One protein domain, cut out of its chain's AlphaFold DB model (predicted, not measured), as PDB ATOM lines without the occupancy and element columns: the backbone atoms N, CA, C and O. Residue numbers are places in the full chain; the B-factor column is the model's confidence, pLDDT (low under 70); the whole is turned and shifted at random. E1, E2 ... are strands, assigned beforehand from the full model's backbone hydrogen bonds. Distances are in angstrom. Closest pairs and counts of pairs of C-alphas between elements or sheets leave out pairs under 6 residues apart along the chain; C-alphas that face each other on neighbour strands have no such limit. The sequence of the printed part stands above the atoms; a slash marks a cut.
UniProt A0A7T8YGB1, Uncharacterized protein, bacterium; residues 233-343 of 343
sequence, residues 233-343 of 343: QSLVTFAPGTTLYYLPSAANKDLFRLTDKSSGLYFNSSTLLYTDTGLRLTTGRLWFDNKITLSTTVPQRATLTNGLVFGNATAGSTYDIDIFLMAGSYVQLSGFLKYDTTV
ATOM      1  N   GLN A 233     254.645 174.675 156.604       98.44
ATOM      2  CA  GLN A 233     253.780 175.681 155.984       98.44
ATOM      3  C   GLN A 233     252.312 175.249 155.839       98.44
ATOM      4  O   GLN A 233     251.563 175.873 155.096       98.44
ATOM      5  N   SER A 234     251.898 174.212 156.567       98.81
ATOM      6  CA  SER A 234     250.540 173.679 156.530       98.81
ATOM      7  C   SER A 234     249.760 174.101 157.770       98.81
ATOM      8  O   SER A 234     250.327 174.239 158.861       98.81
ATOM      9  N   LEU A 235     248.452 174.279 157.611       98.88
ATOM     10  CA  LEU A 235     247.541 174.671 158.677       98.88
ATOM     11  C   LEU A 235     246.346 173.723 158.718       98.88
ATOM     12  O   LEU A 235     245.579 173.635 157.762       98.88
ATOM     13  N   VAL A 236     246.142 173.063 159.859       98.88
ATOM     14  CA  VAL A 236     244.906 172.312 160.108       98.88
ATOM     15  C   VAL A 236     243.954 173.163 160.932       98.88
ATOM     16  O   VAL A 236     244.260 173.550 162.061       98.88
ATOM     17  N   THR A 237     242.784 173.434 160.368       98.88
ATOM     18  CA  THR A 237     241.739 174.254 160.972       98.88
ATOM     19  C   THR A 237     240.578 173.390 161.449       98.88
ATOM     20  O   THR A 237     239.975 172.659 160.667       98.88
ATOM     21  N   PHE A 238     240.219 173.531 162.721       98.75
ATOM     22  CA  PHE A 238     239.000 172.984 163.311       98.75
ATOM     23  C   PHE A 238     237.974 174.108 163.459       98.75
ATOM     24  O   PHE A 238     238.056 174.916 164.393       98.75
ATOM     25  N   ALA A 239     237.032 174.164 162.512       98.38
ATOM     26  CA  ALA A 239     235.990 175.188 162.429       98.38
ATOM     27  C   ALA A 239     234.950 175.065 163.570       98.38
ATOM     28  O   ALA A 239     234.935 174.051 164.280       98.38
ATOM     29  N   PRO A 240     234.054 176.057 163.747       98.12
ATOM     30  CA  PRO A 240     233.078 176.059 164.833       98.12
ATOM     31  C   PRO A 240     232.266 174.768 164.942       98.12
ATOM     32  O   PRO A 240     231.734 174.278 163.950       98.12
ATOM     33  N   GLY A 241     232.154 174.239 166.162       97.00
ATOM     34  CA  GLY A 241     231.398 173.020 166.464       97.00
ATOM     35  C   GLY A 241     232.145 171.707 166.209       97.00
ATOM     36  O   GLY A 241     231.667 170.658 166.637       97.00
ATOM     37  N   THR A 242     233.320 171.737 165.575       98.31
ATOM     38  CA  THR A 242     234.123 170.526 165.340       98.31
ATOM     39  C   THR A 242     234.922 170.104 166.575       98.31
ATOM     40  O   THR A 242     235.097 170.861 167.537       98.31
ATOM     41  N   THR A 243     235.413 168.861 166.564       98.62
ATOM     42  CA  THR A 243     236.279 168.327 167.623       98.62
ATOM     43  C   THR A 243     237.455 167.558 167.034       98.62
ATOM     44  O   THR A 243     237.248 166.644 166.237       98.62
ATOM     45  N   LEU A 244     238.671 167.862 167.488       98.75
ATOM     46  CA  LEU A 244     239.793 166.926 167.418       98.75
ATOM     47  C   LEU A 244     239.741 166.033 168.657       98.75
ATOM     48  O   LEU A 244     239.862 166.534 169.774       98.75
ATOM     49  N   TYR A 245     239.591 164.725 168.469       98.69
ATOM     50  CA  TYR A 245     239.650 163.747 169.545       98.69
ATOM     51  C   TYR A 245     240.893 162.862 169.397       98.69
ATOM     52  O   TYR A 245     240.954 161.966 168.557       98.69
ATOM     53  N   TYR A 246     241.893 163.116 170.238       98.62
ATOM     54  CA  TYR A 246     243.104 162.311 170.341       98.62
ATOM     55  C   TYR A 246     242.856 161.072 171.220       98.62
ATOM     56  O   TYR A 246     242.815 161.163 172.450       98.62
ATOM     57  N   LEU A 247     242.669 159.919 170.572       97.81
ATOM     58  CA  LEU A 247     242.342 158.619 171.174       97.81
ATOM     59  C   LEU A 247     243.262 157.516 170.608       97.81
ATOM     60  O   LEU A 247     242.763 156.506 170.115       97.81
ATOM     61  N   PRO A 248     244.597 157.683 170.602       97.69
ATOM     62  CA  PRO A 248     245.475 156.693 169.989       97.69
ATOM     63  C   PRO A 248     245.313 155.321 170.655       97.69
ATOM     64  O   PRO A 248     245.146 155.205 171.867       97.69
ATOM     65  N   SER A 249     245.417 154.261 169.857       96.19
ATOM     66  CA  SER A 249     245.427 152.875 170.347       96.19
ATOM     67  C   SER A 249     246.722 152.506 171.079       96.19
ATOM     68  O   SER A 249     246.758 151.522 171.815       96.19
ATOM     69  N   ALA A 250     247.784 153.296 170.902       95.88
ATOM     70  CA  ALA A 250     249.017 153.192 171.669       95.88
ATOM     71  C   ALA A 250     249.026 154.204 172.822       95.88
ATOM     72  O   ALA A 250     248.611 155.347 172.643       95.88
ATOM     73  N   ALA A 251     249.599 153.821 173.968       95.62
ATOM     74  CA  ALA A 251     249.837 154.707 175.113       95.62
ATOM     75  C   ALA A 251     250.988 155.698 174.832       95.62
ATOM     76  O   ALA A 251     252.027 155.691 175.491       95.62
ATOM     77  N   ASN A 252     250.823 156.521 173.798       97.00
ATOM     78  CA  ASN A 252     251.799 157.483 173.318       97.00
ATOM     79  C   ASN A 252     251.114 158.836 173.112       97.00
ATOM     80  O   ASN A 252     250.158 158.948 172.349       97.00
ATOM     81  N   LYS A 253     251.616 159.873 173.781       96.81
ATOM     82  CA  LYS A 253     251.079 161.239 173.711       96.81
ATOM     83  C   LYS A 253     251.651 162.072 172.557       96.81
ATOM     84  O   LYS A 253     251.181 163.179 172.336       96.81
ATOM     85  N   ASP A 254     252.661 161.559 171.852       97.19
ATOM     86  CA  ASP A 254     253.479 162.278 170.868       97.19
ATOM     87  C   ASP A 254     253.191 161.818 169.415       97.19
ATOM     88  O   ASP A 254     254.085 161.850 168.556       97.19
ATOM     89  N   LEU A 255     251.983 161.310 169.123       97.88
ATOM     90  CA  LEU A 255     251.622 160.813 167.784       97.88
ATOM     91  C   LEU A 255     251.028 161.887 166.873       97.88
ATOM     92  O   LEU A 255     251.118 161.726 165.664       97.88
ATOM     93  N   PHE A 256     250.477 162.980 167.401       97.88
ATOM     94  CA  PHE A 256     250.033 164.115 166.587       97.88
ATOM     95  C   PHE A 256     251.138 165.177 166.553       97.88
ATOM     96  O   PHE A 256     251.424 165.802 167.570       97.88
ATOM     97  N   ARG A 257     251.800 165.356 165.405       98.25
ATOM     98  CA  ARG A 257     253.072 166.091 165.316       98.25
ATOM     99  C   ARG A 257     252.983 167.306 164.404       98.25
ATOM    100  O   ARG A 257     252.590 167.183 163.247       98.25
ATOM    101  N   LEU A 258     253.449 168.446 164.903       98.56
ATOM    102  CA  LEU A 258     253.788 169.614 164.091       98.56
ATOM    103  C   LEU A 258     255.252 169.461 163.680       98.56
ATOM    104  O   LEU A 258     256.127 169.328 164.534       98.56
ATOM    105  N   THR A 259     255.513 169.355 162.378       97.69
ATOM    106  CA  THR A 259     256.839 168.931 161.895       97.69
ATOM    107  C   THR A 259     257.914 170.001 162.055       97.69
ATOM    108  O   THR A 259     259.081 169.666 162.248       97.69
ATOM    109  N   ASP A 260     257.529 171.274 162.018       97.00
ATOM    110  CA  ASP A 260     258.419 172.417 162.190       97.00
ATOM    111  C   ASP A 260     257.672 173.645 162.750       97.00
ATOM    112  O   ASP A 260     256.474 173.599 163.031       97.00
ATOM    113  N   LYS A 261     258.380 174.768 162.926       97.12
ATOM    114  CA  LYS A 261     257.811 176.027 163.443       97.12
ATOM    115  C   LYS A 261     256.762 176.652 162.515       97.12
ATOM    116  O   LYS A 261     255.982 177.490 162.956       97.12
ATOM    117  N   SER A 262     256.727 176.269 161.240       98.06
ATOM    118  CA  SER A 262     255.744 176.776 160.286       98.06
ATOM    119  C   SER A 262     254.457 175.939 160.248       98.06
ATOM    120  O   SER A 262     253.422 176.459 159.835       98.06
ATOM    121  N   SER A 263     254.487 174.709 160.760       98.69
ATOM    122  CA  SER A 263     253.334 173.816 160.918       98.69
ATOM    123  C   SER A 263     252.333 174.359 161.948       98.69
ATOM    124  O   SER A 263     252.734 174.839 163.015       98.69
ATOM    125  N   GLY A 264     251.032 174.287 161.654       98.69
ATOM    126  CA  GLY A 264     250.008 174.998 162.418       98.69
ATOM    127  C   GLY A 264     248.742 174.208 162.758       98.69
ATOM    128  O   GLY A 264     248.243 173.430 161.946       98.69
ATOM    129  N   LEU A 265     248.168 174.496 163.930       98.81
ATOM    130  CA  LEU A 265     246.803 174.122 164.313       98.81
ATOM    131  C   LEU A 265     245.997 175.361 164.681       98.81
ATOM    132  O   LEU A 265     246.413 176.139 165.537       98.81
ATOM    133  N   TYR A 266     244.815 175.510 164.097       98.88
ATOM    134  CA  TYR A 266     243.906 176.607 164.404       98.88
ATOM    135  C   TYR A 266     242.561 176.055 164.874       98.88
ATOM    136  O   TYR A 266     241.863 175.351 164.144       98.88
ATOM    137  N   PHE A 267     242.192 176.378 166.109       98.81
ATOM    138  CA  PHE A 267     240.893 176.042 166.678       98.81
ATOM    139  C   PHE A 267     240.057 177.316 166.757       98.81
ATOM    140  O   PHE A 267     240.495 178.306 167.344       98.81
ATOM    141  N   ASN A 268     238.848 177.284 166.197       98.50
ATOM    142  CA  ASN A 268     237.863 178.355 166.321       98.50
ATOM    143  C   ASN A 268     236.525 177.778 166.770       98.50
ATOM    144  O   ASN A 268     235.910 177.008 166.037       98.50
ATOM    145  N   SER A 269     236.055 178.190 167.950       98.19
ATOM    146  CA  SER A 269     234.790 177.708 168.526       98.19
ATOM    147  C   SER A 269     234.676 176.172 168.543       98.19
ATOM    148  O   SER A 269     233.602 175.615 168.305       98.19
ATOM    149  N   SER A 270     235.801 175.486 168.755       98.50
ATOM    150  CA  SER A 270     235.950 174.035 168.608       98.50
ATOM    151  C   SER A 270     236.570 173.386 169.849       98.50
ATOM    152  O   SER A 270     236.954 174.058 170.816       98.50
ATOM    153  N   THR A 271     236.599 172.052 169.855       98.69
ATOM    154  CA  THR A 271     237.057 171.255 171.000       98.69
ATOM    155  C   THR A 271     238.323 170.468 170.671       98.69
ATOM    156  O   THR A 271     238.397 169.783 169.653       98.69
ATOM    157  N   LEU A 272     239.292 170.510 171.582       98.69
ATOM    158  CA  LEU A 272     240.379 169.543 171.668       98.69
ATOM    159  C   LEU A 272     240.084 168.585 172.826       98.69
ATOM    160  O   LEU A 272     240.095 168.979 173.995       98.69
ATOM    161  N   LEU A 273     239.808 167.329 172.489       98.62
ATOM    162  CA  LEU A 273     239.528 166.248 173.425       98.62
ATOM    163  C   LEU A 273     240.684 165.240 173.416       98.62
ATOM    164  O   LEU A 273     241.179 164.862 172.356       98.62
ATOM    165  N   TYR A 274     241.101 164.775 174.590       97.81
ATOM    166  CA  TYR A 274     242.137 163.747 174.740       97.81
ATOM    167  C   TYR A 274     241.776 162.730 175.837       97.81
ATOM    168  O   TYR A 274     240.855 162.942 176.627       97.81
ATOM    169  N   THR A 275     242.474 161.597 175.897       96.25
ATOM    170  CA  THR A 275     242.238 160.546 176.908       96.25
ATOM    171  C   THR A 275     243.234 160.576 178.065       96.25
ATOM    172  O   THR A 275     244.042 161.491 178.189       96.25
ATOM    173  N   ASP A 276     243.212 159.542 178.907       94.31
ATOM    174  CA  ASP A 276     244.230 159.259 179.922       94.31
ATOM    175  C   ASP A 276     245.612 158.903 179.344       94.31
ATOM    176  O   ASP A 276     246.554 158.711 180.110       94.31
ATOM    177  N   THR A 277     245.762 158.851 178.017       96.19
ATOM    178  CA  THR A 277     247.078 158.829 177.361       96.19
ATOM    179  C   THR A 277     247.773 160.195 177.443       96.19
ATOM    180  O   THR A 277     249.005 160.274 177.466       96.19
ATOM    181  N   GLY A 278     246.998 161.280 177.537       97.38
ATOM    182  CA  GLY A 278     247.490 162.641 177.354       97.38
ATOM    183  C   GLY A 278     247.768 162.970 175.888       97.38
ATOM    184  O   GLY A 278     247.699 162.115 175.010       97.38
ATOM    185  N   LEU A 279     248.105 164.230 175.635       98.06
ATOM    186  CA  LEU A 279     248.512 164.727 174.321       98.06
ATOM    187  C   LEU A 279     249.659 165.708 174.527       98.06
ATOM    188  O   LEU A 279     249.556 166.599 175.368       98.06
ATOM    189  N   ARG A 280     250.737 165.569 173.762       97.94
ATOM    190  CA  ARG A 280     251.791 166.570 173.678       97.94
ATOM    191  C   ARG A 280     251.822 167.160 172.275       97.94
ATOM    192  O   ARG A 280     251.907 166.428 171.295       97.94
ATOM    193  N   LEU A 281     251.821 168.485 172.209       97.94
ATOM    194  CA  LEU A 281     252.118 169.237 170.998       97.94
ATOM    195  C   LEU A 281     253.446 169.963 171.204       97.94
ATOM    196  O   LEU A 281     253.593 170.760 172.131       97.94
ATOM    197  N   THR A 282     254.419 169.647 170.361       96.19
ATOM    198  CA  THR A 282     255.749 170.263 170.340       96.19
ATOM    199  C   THR A 282     255.964 170.971 169.022       96.19
ATOM    200  O   THR A 282     255.425 170.542 167.999       96.19
ATOM    201  N   THR A 283     256.804 172.009 169.051       95.00
ATOM    202  CA  THR A 283     257.123 172.810 167.864       95.00
ATOM    203  C   THR A 283     255.858 173.483 167.289       95.00
ATOM    204  O   THR A 283     254.765 173.348 167.832       95.00
ATOM    205  N   GLY A 284     255.982 174.239 166.200       97.75
ATOM    206  CA  GLY A 284     254.840 174.762 165.451       97.75
ATOM    207  C   GLY A 284     254.075 175.882 166.146       97.75
ATOM    208  O   GLY A 284     254.567 176.528 167.074       97.75
ATOM    209  N   ARG A 285     252.867 176.126 165.633       98.38
ATOM    210  CA  ARG A 285     251.995 177.236 166.025       98.38
ATOM    211  C   ARG A 285     250.592 176.737 166.349       98.38
ATOM    212  O   ARG A 285     250.024 175.934 165.609       98.38
ATOM    213  N   LEU A 286     250.029 177.237 167.439       98.38
ATOM    214  CA  LEU A 286     248.693 176.905 167.916       98.38
ATOM    215  C   LEU A 286     247.887 178.184 168.112       98.38
ATOM    216  O   LEU A 286     248.261 179.031 168.920       98.38
ATOM    217  N   TRP A 287     246.771 178.316 167.405       98.75
ATOM    218  CA  TRP A 287     245.857 179.445 167.557       98.75
ATOM    219  C   TRP A 287     244.559 179.005 168.220       98.75
ATOM    220  O   TRP A 287     243.947 178.007 167.827       98.75
ATOM    221  N   PHE A 288     244.128 179.798 169.196       98.62
ATOM    222  CA  PHE A 288     242.828 179.680 169.840       98.62
ATOM    223  C   PHE A 288     242.002 180.930 169.564       98.62
ATOM    224  O   PHE A 288     242.376 182.034 169.967       98.62
ATOM    225  N   ASP A 289     240.871 180.739 168.891       98.56
ATOM    226  CA  ASP A 289     239.938 181.803 168.537       98.56
ATOM    227  C   ASP A 289     238.527 181.525 169.073       98.56
ATOM    228  O   ASP A 289     238.055 180.384 169.107       98.56
ATOM    229  N   ASN A 290     237.828 182.583 169.488       98.12
ATOM    230  CA  ASN A 290     236.515 182.513 170.127       98.12
ATOM    231  C   ASN A 290     236.505 181.526 171.317       98.12
ATOM    232  O   ASN A 290     237.438 181.504 172.122       98.12
ATOM    233  N   LYS A 291     235.438 180.737 171.488       98.12
ATOM    234  CA  LYS A 291     235.298 179.806 172.618       98.12
ATOM    235  C   LYS A 291     235.967 178.461 172.326       98.12
ATOM    236  O   LYS A 291     235.388 177.629 171.636       98.12
ATOM    237  N   ILE A 292     237.111 178.188 172.938       98.44
ATOM    238  CA  ILE A 292     237.806 176.900 172.809       98.44
ATOM    239  C   ILE A 292     237.578 176.035 174.039       98.44
ATOM    240  O   ILE A 292     237.643 176.517 175.168       98.44
ATOM    241  N   THR A 293     237.339 174.741 173.823       98.50
ATOM    242  CA  THR A 293     237.266 173.751 174.906       98.50
ATOM    243  C   THR A 293     238.451 172.798 174.819       98.50
ATOM    244  O   THR A 293     238.595 172.065 173.846       98.50
ATOM    245  N   LEU A 294     239.285 172.783 175.853       98.38
ATOM    246  CA  LEU A 294     240.357 171.812 176.051       98.38
ATOM    247  C   LEU A 294     239.901 170.845 177.141       98.38
ATOM    248  O   LEU A 294     239.650 171.260 178.274       98.38
ATOM    249  N   SER A 295     239.749 169.563 176.827       97.50
ATOM    250  CA  SER A 295     239.148 168.619 177.772       97.50
ATOM    251  C   SER A 295     239.725 167.219 177.672       97.50
ATOM    252  O   SER A 295     240.229 166.810 176.631       97.50
ATOM    253  N   THR A 296     239.619 166.473 178.767       97.19
ATOM    254  CA  THR A 296     239.905 165.040 178.793       97.19
ATOM    255  C   THR A 296     238.649 164.224 179.081       97.19
ATOM    256  O   THR A 296     237.747 164.691 179.778       97.19
ATOM    257  N   THR A 297     238.603 162.979 178.609       96.19
ATOM    258  CA  THR A 297     237.541 162.025 178.967       96.19
ATOM    259  C   THR A 297     237.610 161.540 180.417       96.19
ATOM    260  O   THR A 297     236.641 160.971 180.917       96.19
ATOM    261  N   VAL A 298     238.723 161.777 181.121       92.25
ATOM    262  CA  VAL A 298     238.950 161.314 182.502       92.25
ATOM    263  C   VAL A 298     239.463 162.434 183.427       92.25
ATOM    264  O   VAL A 298     240.542 162.317 184.013       92.25
ATOM    265  N   PRO A 299     238.704 163.528 183.624       87.06
ATOM    266  CA  PRO A 299     239.201 164.726 184.314       87.06
ATOM    267  C   PRO A 299     239.707 164.451 185.736       87.06
ATOM    268  O   PRO A 299     240.709 165.024 186.147       87.06
ATOM    269  N   GLN A 300     239.091 163.506 186.450       88.62
ATOM    270  CA  GLN A 300     239.471 163.135 187.822       88.62
ATOM    271  C   GLN A 300     240.796 162.358 187.924       88.62
ATOM    272  O   GLN A 300     241.316 162.174 189.021       88.62
ATOM    273  N   ARG A 301     241.330 161.859 186.801       86.06
ATOM    274  CA  ARG A 301     242.580 161.076 186.738       86.06
ATOM    275  C   ARG A 301     243.678 161.785 185.950       86.06
ATOM    276  O   ARG A 301     244.746 161.207 185.751       86.06
ATOM    277  N   ALA A 302     243.412 162.992 185.458       83.19
ATOM    278  CA  ALA A 302     244.416 163.767 184.758       83.19
ATOM    279  C   ALA A 302     245.485 164.259 185.750       83.19
ATOM    280  O   ALA A 302     245.207 164.589 186.896       83.19
ATOM    281  N   THR A 303     246.731 164.247 185.301       88.44
ATOM    282  CA  THR A 303     247.958 164.589 186.025       88.44
ATOM    283  C   THR A 303     248.930 165.223 185.028       88.44
ATOM    284  O   THR A 303     248.656 165.270 183.830       88.44
ATOM    285  N   LEU A 304     250.118 165.642 185.468       84.19
ATOM    286  CA  LEU A 304     251.173 166.092 184.548       84.19
ATOM    287  C   LEU A 304     251.647 164.987 183.581       84.19
ATOM    288  O   LEU A 304     252.158 165.286 182.503       84.19
ATOM    289  N   THR A 305     251.469 163.712 183.941       87.44
ATOM    290  CA  THR A 305     251.917 162.576 183.123       87.44
ATOM    291  C   THR A 305     250.949 162.255 181.988       87.44
ATOM    292  O   THR A 305     251.393 161.798 180.941       87.44
ATOM    293  N   ASN A 306     249.655 162.513 182.151       91.94
ATOM    294  CA  ASN A 306     248.603 162.205 181.171       91.94
ATOM    295  C   ASN A 306     247.725 163.421 180.823       91.94
ATOM    296  O   ASN A 306     246.605 163.278 180.339       91.94
ATOM    297  N   GLY A 307     248.222 164.624 181.097       95.50
ATOM    298  CA  GLY A 307     247.585 165.878 180.724       95.50
ATOM    299  C   GLY A 307     247.874 166.281 179.280       95.50
ATOM    300  O   GLY A 307     248.566 165.585 178.531       95.50
ATOM    301  N   LEU A 308     247.358 167.452 178.919       97.25
ATOM    302  CA  LEU A 308     247.763 168.174 177.722       97.25
ATOM    303  C   LEU A 308     249.109 168.854 178.000       97.25
ATOM    304  O   LEU A 308     249.281 169.485 179.042       97.25
ATOM    305  N   VAL A 309     250.073 168.711 177.098       97.56
ATOM    306  CA  VAL A 309     251.418 169.279 177.232       97.56
ATOM    307  C   VAL A 309     251.740 170.108 175.996       97.56
ATOM    308  O   VAL A 309     251.623 169.630 174.870       97.56
ATOM    309  N   PHE A 310     252.178 171.339 176.215       97.44
ATOM    310  CA  PHE A 310     252.646 172.242 175.173       97.44
ATOM    311  C   PHE A 310     254.150 172.445 175.329       97.44
ATOM    312  O   PHE A 310     254.588 172.998 176.333       97.44
ATOM    313  N   GLY A 311     254.927 171.989 174.348       96.81
ATOM    314  CA  GLY A 311     256.388 172.040 174.365       96.81
ATOM    315  C   GLY A 311     257.068 170.775 174.905       96.81
ATOM    316  O   GLY A 311     256.422 169.795 175.299       96.81
ATOM    317  N   ASN A 312     258.403 170.784 174.863       96.25
ATOM    318  CA  ASN A 312     259.262 169.776 175.483       96.25
ATOM    319  C   ASN A 312     260.611 170.395 175.886       96.25
ATOM    320  O   ASN A 312     261.610 170.248 175.179       96.25
ATOM    321  N   ALA A 313     260.638 171.052 177.046       95.00
ATOM    322  CA  ALA A 313     261.796 171.792 177.539       95.00
ATOM    323  C   ALA A 313     263.074 170.937 177.619       95.00
ATOM    324  O   ALA A 313     264.170 171.393 177.306       95.00
ATOM    325  N   THR A 314     262.951 169.658 177.982       95.31
ATOM    326  CA  THR A 314     264.101 168.741 178.068       95.31
ATOM    327  C   THR A 314     264.751 168.471 176.706       95.31
ATOM    328  O   THR A 314     265.930 168.130 176.653       95.31
ATOM    329  N   ALA A 315     264.012 168.633 175.606       94.50
ATOM    330  CA  ALA A 315     264.521 168.444 174.249       94.50
ATOM    331  C   ALA A 315     265.088 169.731 173.612       94.50
ATOM    332  O   ALA A 315     265.640 169.667 172.515       94.50
ATOM    333  N   GLY A 316     265.000 170.878 174.296       95.38
ATOM    334  CA  GLY A 316     265.526 172.165 173.830       95.38
ATOM    335  C   GLY A 316     264.495 173.054 173.123       95.38
ATOM    336  O   GLY A 316     263.417 172.607 172.736       95.38
ATOM    337  N   SER A 317     264.863 174.321 172.910       94.81
ATOM    338  CA  SER A 317     263.977 175.394 172.414       94.81
ATOM    339  C   SER A 317     263.357 175.158 171.037       94.81
ATOM    340  O   SER A 317     262.309 175.719 170.709       94.81
ATOM    341  N   THR A 318     263.951 174.284 170.221       94.38
ATOM    342  CA  THR A 318     263.374 173.860 168.938       94.38
ATOM    343  C   THR A 318     262.004 173.198 169.113       94.38
ATOM    344  O   THR A 318     261.172 173.298 168.215       94.38
ATOM    345  N   TYR A 319     261.754 172.568 170.266       95.75
ATOM    346  CA  TYR A 319     260.503 171.872 170.573       95.75
ATOM    347  C   TYR A 319     259.472 172.735 171.299       95.75
ATOM    348  O   TYR A 319     258.381 172.245 171.603       95.75
ATOM    349  N   ASP A 320     259.779 174.006 171.551       96.12
ATOM    350  CA  ASP A 320     258.818 174.948 172.114       96.12
ATOM    351  C   ASP A 320     257.713 175.227 171.086       96.12
ATOM    352  O   ASP A 320     257.974 175.310 169.883       96.12
ATOM    353  N   ILE A 321     256.469 175.342 171.539       96.81
ATOM    354  CA  ILE A 321     255.313 175.645 170.686       96.81
ATOM    355  C   ILE A 321     254.899 177.099 170.884       96.81
ATOM    356  O   ILE A 321     254.838 177.581 172.019       96.81
ATOM    357  N   ASP A 322     254.583 177.782 169.788       96.94
ATOM    358  CA  ASP A 322     254.080 179.151 169.835       96.94
ATOM    359  C   ASP A 322     252.554 179.115 169.969       96.94
ATOM    360  O   ASP A 322     251.864 178.516 169.140       96.94
ATOM    361  N   ILE A 323     252.015 179.741 171.016       97.19
ATOM    362  CA  ILE A 323     250.575 179.748 171.298       97.19
ATOM    363  C   ILE A 323     250.039 181.167 171.157       97.19
ATOM    364  O   ILE A 323     250.532 182.098 171.792       97.19
ATOM    365  N   PHE A 324     248.984 181.315 170.367       98.06
ATOM    366  CA  PHE A 324     248.327 182.580 170.086       98.06
ATOM    367  C   PHE A 324     246.887 182.537 170.594       98.06
ATOM    368  O   PHE A 324     246.058 181.765 170.107       98.06
ATOM    369  N   LEU A 325     246.585 183.394 171.567       97.69
ATOM    370  CA  LEU A 325     245.220 183.678 171.994       97.69
ATOM    371  C   LEU A 325     244.708 184.869 171.190       97.69
ATOM    372  O   LEU A 325     245.215 185.983 171.336       97.69
ATOM    373  N   MET A 326     243.721 184.638 170.329       97.88
ATOM    374  CA  MET A 326     243.130 185.711 169.534       97.88
ATOM    375  C   MET A 326     242.332 186.667 170.428       97.88
ATOM    376  O   MET A 326     241.884 186.302 171.521       97.88
ATOM    377  N   ALA A 327     242.155 187.909 169.974       96.56
ATOM    378  CA  ALA A 327     241.398 188.910 170.718       96.56
ATOM    379  C   ALA A 327     239.964 188.420 170.985       96.56
ATOM    380  O   ALA A 327     239.250 188.041 170.064       96.56
ATOM    381  N   GLY A 328     239.550 188.427 172.254       93.94
ATOM    382  CA  GLY A 328     238.228 187.942 172.664       93.94
ATOM    383  C   GLY A 328     238.100 186.417 172.782       93.94
ATOM    384  O   GLY A 328     237.011 185.936 173.089       93.94
ATOM    385  N   SER A 329     239.183 185.655 172.586       97.38
ATOM    386  CA  SER A 329     239.168 184.209 172.823       97.38
ATOM    387  C   SER A 329     238.922 183.867 174.298       97.38
ATOM    388  O   SER A 329     239.343 184.573 175.218       97.38
ATOM    389  N   TYR A 330     238.227 182.755 174.526       97.19
ATOM    390  CA  TYR A 330     237.959 182.182 175.839       97.19
ATOM    391  C   TYR A 330     238.303 180.696 175.804       97.19
ATOM    392  O   TYR A 330     237.641 179.913 175.122       97.19
ATOM    393  N   VAL A 331     239.339 180.307 176.546       97.81
ATOM    394  CA  VAL A 331     239.802 178.918 176.617       97.81
ATOM    395  C   VAL A 331     239.284 178.281 177.900       97.81
ATOM    396  O   VAL A 331     239.714 178.621 179.002       97.81
ATOM    397  N   GLN A 332     238.362 177.336 177.757       98.00
ATOM    398  CA  GLN A 332     237.858 176.520 178.851       98.00
ATOM    399  C   GLN A 332     238.706 175.254 178.981       98.00
ATOM    400  O   GLN A 332     238.768 174.455 178.049       98.00
ATOM    401  N   LEU A 333     239.313 175.042 180.147       96.38
ATOM    402  CA  LEU A 333     240.081 173.836 180.454       96.38
ATOM    403  C   LEU A 333     239.304 172.925 181.413       96.38
ATOM    404  O   LEU A 333     238.919 173.341 182.503       96.38
ATOM    405  N   SER A 334     239.126 171.663 181.024       95.12
ATOM    406  CA  SER A 334     238.613 170.579 181.867       95.12
ATOM    407  C   SER A 334     239.610 169.419 181.877       95.12
ATOM    408  O   SER A 334     239.459 168.441 181.143       95.12
ATOM    409  N   GLY A 335     240.652 169.548 182.696       93.25
ATOM    410  CA  GLY A 335     241.758 168.598 182.793       93.25
ATOM    411  C   GLY A 335     243.017 169.264 183.346       93.25
ATOM    412  O   GLY A 335     242.943 170.314 183.979       93.25
ATOM    413  N   PHE A 336     244.176 168.662 183.079       94.12
ATOM    414  CA  PHE A 336     245.484 169.237 183.395       94.12
ATOM    415  C   PHE A 336     246.191 169.699 182.125       94.12
ATOM    416  O   PHE A 336     246.249 168.954 181.145       94.12
ATOM    417  N   LEU A 337     246.764 170.900 182.186       95.06
ATOM    418  CA  LEU A 337     247.599 171.487 181.147       95.06
ATOM    419  C   LEU A 337     248.987 171.788 181.723       95.06
ATOM    420  O   LEU A 337     249.096 172.424 182.771       95.06
ATOM    421  N   LYS A 338     250.040 171.357 181.025       95.38
ATOM    422  CA  LYS A 338     251.435 171.708 181.310       95.38
ATOM    423  C   LYS A 338     251.990 172.538 180.155       95.38
ATOM    424  O   LYS A 338     251.992 172.080 179.015       95.38
ATOM    425  N   TYR A 339     252.511 173.716 180.469       94.81
ATOM    426  CA  TYR A 339     253.381 174.465 179.567       94.81
ATOM    427  C   TYR A 339     254.833 174.079 179.882       94.81
ATOM    428  O   TYR A 339     255.265 174.194 181.028       94.81
ATOM    429  N   ASP A 340     255.531 173.498 178.910       95.19
ATOM    430  CA  ASP A 340     256.808 172.795 179.072       95.19
ATOM    431  C   ASP A 340     257.830 173.310 178.056       95.19
ATOM    432  O   ASP A 340     258.272 172.561 177.186       95.19
ATOM    433  N   THR A 341     258.170 174.596 178.133       91.62
ATOM    434  CA  THR A 341     259.094 175.268 177.207       91.62
ATOM    435  C   THR A 341     260.420 175.639 177.866       91.62
ATOM    436  O   THR A 341     260.522 175.695 179.093       91.62
ATOM    437  N   THR A 342     261.462 175.852 177.058       88.31
ATOM    438  CA  THR A 342     262.783 176.303 177.549       88.31
ATOM    439  C   THR A 342     262.922 177.814 177.683       88.31
ATOM    440  O   THR A 342     263.823 178.274 178.388       88.31
ATOM    441  N   VAL A 343     262.078 178.552 176.963       66.69
ATOM    442  CA  VAL A 343     262.106 180.012 176.834       66.69
ATOM    443  C   VAL A 343     261.063 180.649 177.734       66.69
ATOM    444  O   VAL A 343     259.926 180.119 177.773       66.69
TER     445      VAL A 343
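What this domain is: This is residues 233 to 343 of the 343 residues of an uncharacterized protein of bacterium (UniProt A0A7T8YGB1). The chain is wound in four stacked turns as a solenoid of triangular cross-section, each turn giving one short strand to each of three walls. Two walls are parallel sheets of four strands, E1 E4 E7 E10 and E2 E5 E8 E11; the third is the parallel sheet E6 E9 E12, with E3 of the first turn at its E6 end but pairing with no named strand. The printed part has 111 residues, with twelve named strands, E1 to E12 in order along the chain, and no named helix. The class is all strand, though under half of the residues, 49 of 111, are in named elements. The whole is compact, with a radius of gyration of the C-alphas of 13.1 A, and rounded, spanning 32 by 31 by 24 A.

How they stand to each other: In the first sheet, E1, residues 235 to 238, is an edge strand parallel to E4, residues 264 to 268, with N 236 and O 264 3.0 A apart, within hydrogen-bond range. E4 is parallel to E7, residues 285 to 289, at 8 degrees, with N 265 and O 285 2.9 A apart. E7 is parallel to the other edge strand, E10, residues 322 to 325, with N 286 and O 322 2.8 A apart. In the second sheet, E2, residues 243 to 246, is parallel to E5, residues 271 to 274, with N 244 and O 271 2.9 A apart. E5 is parallel to E8, residues 291 to 296, with N 272 and O 293 2.8 A apart, and E8 to E11, residues 330 to 334, with N 292 and O 330 2.8 A apart. In the third, E9, residues 308 to 310, is the inner strand: N 309 and O 279 of E6, residues 279 to 281, are 2.8 A apart, and N 310 and O 338 of E12, residues 337 to 339, are 2.9 A apart. E3, residues 256 to 258, comes closest to E6 at the C-alphas of Arg 257 and Leu 281, 6.6 A apart. E1 and E10 are apart, and so are E2 and E11.

Where its parts are: E1 begins with C-alpha 235 at (247.541, 174.671, 158.677). E8, the longest strand, measures 16.7 A from first to last C-alpha, from C-alpha 291 at (235.298, 179.806, 172.618). E4 measures 13.2 A, and E7 and E11 13.1 A each. E12 ends with C-alpha 339 at (253.381, 174.465, 179.567).

The domain as a whole: The two C-alphas farthest apart, those of Gln 233 and Gln 300, are 37.1 A apart. The printed part has no cut and ends at residue 343, the chain's last. The links E8 to E9 and E9 to E10 are long, with 11 residues each. Mean pLDDT of the printed part is 96.1; residue 343 alone is under 70.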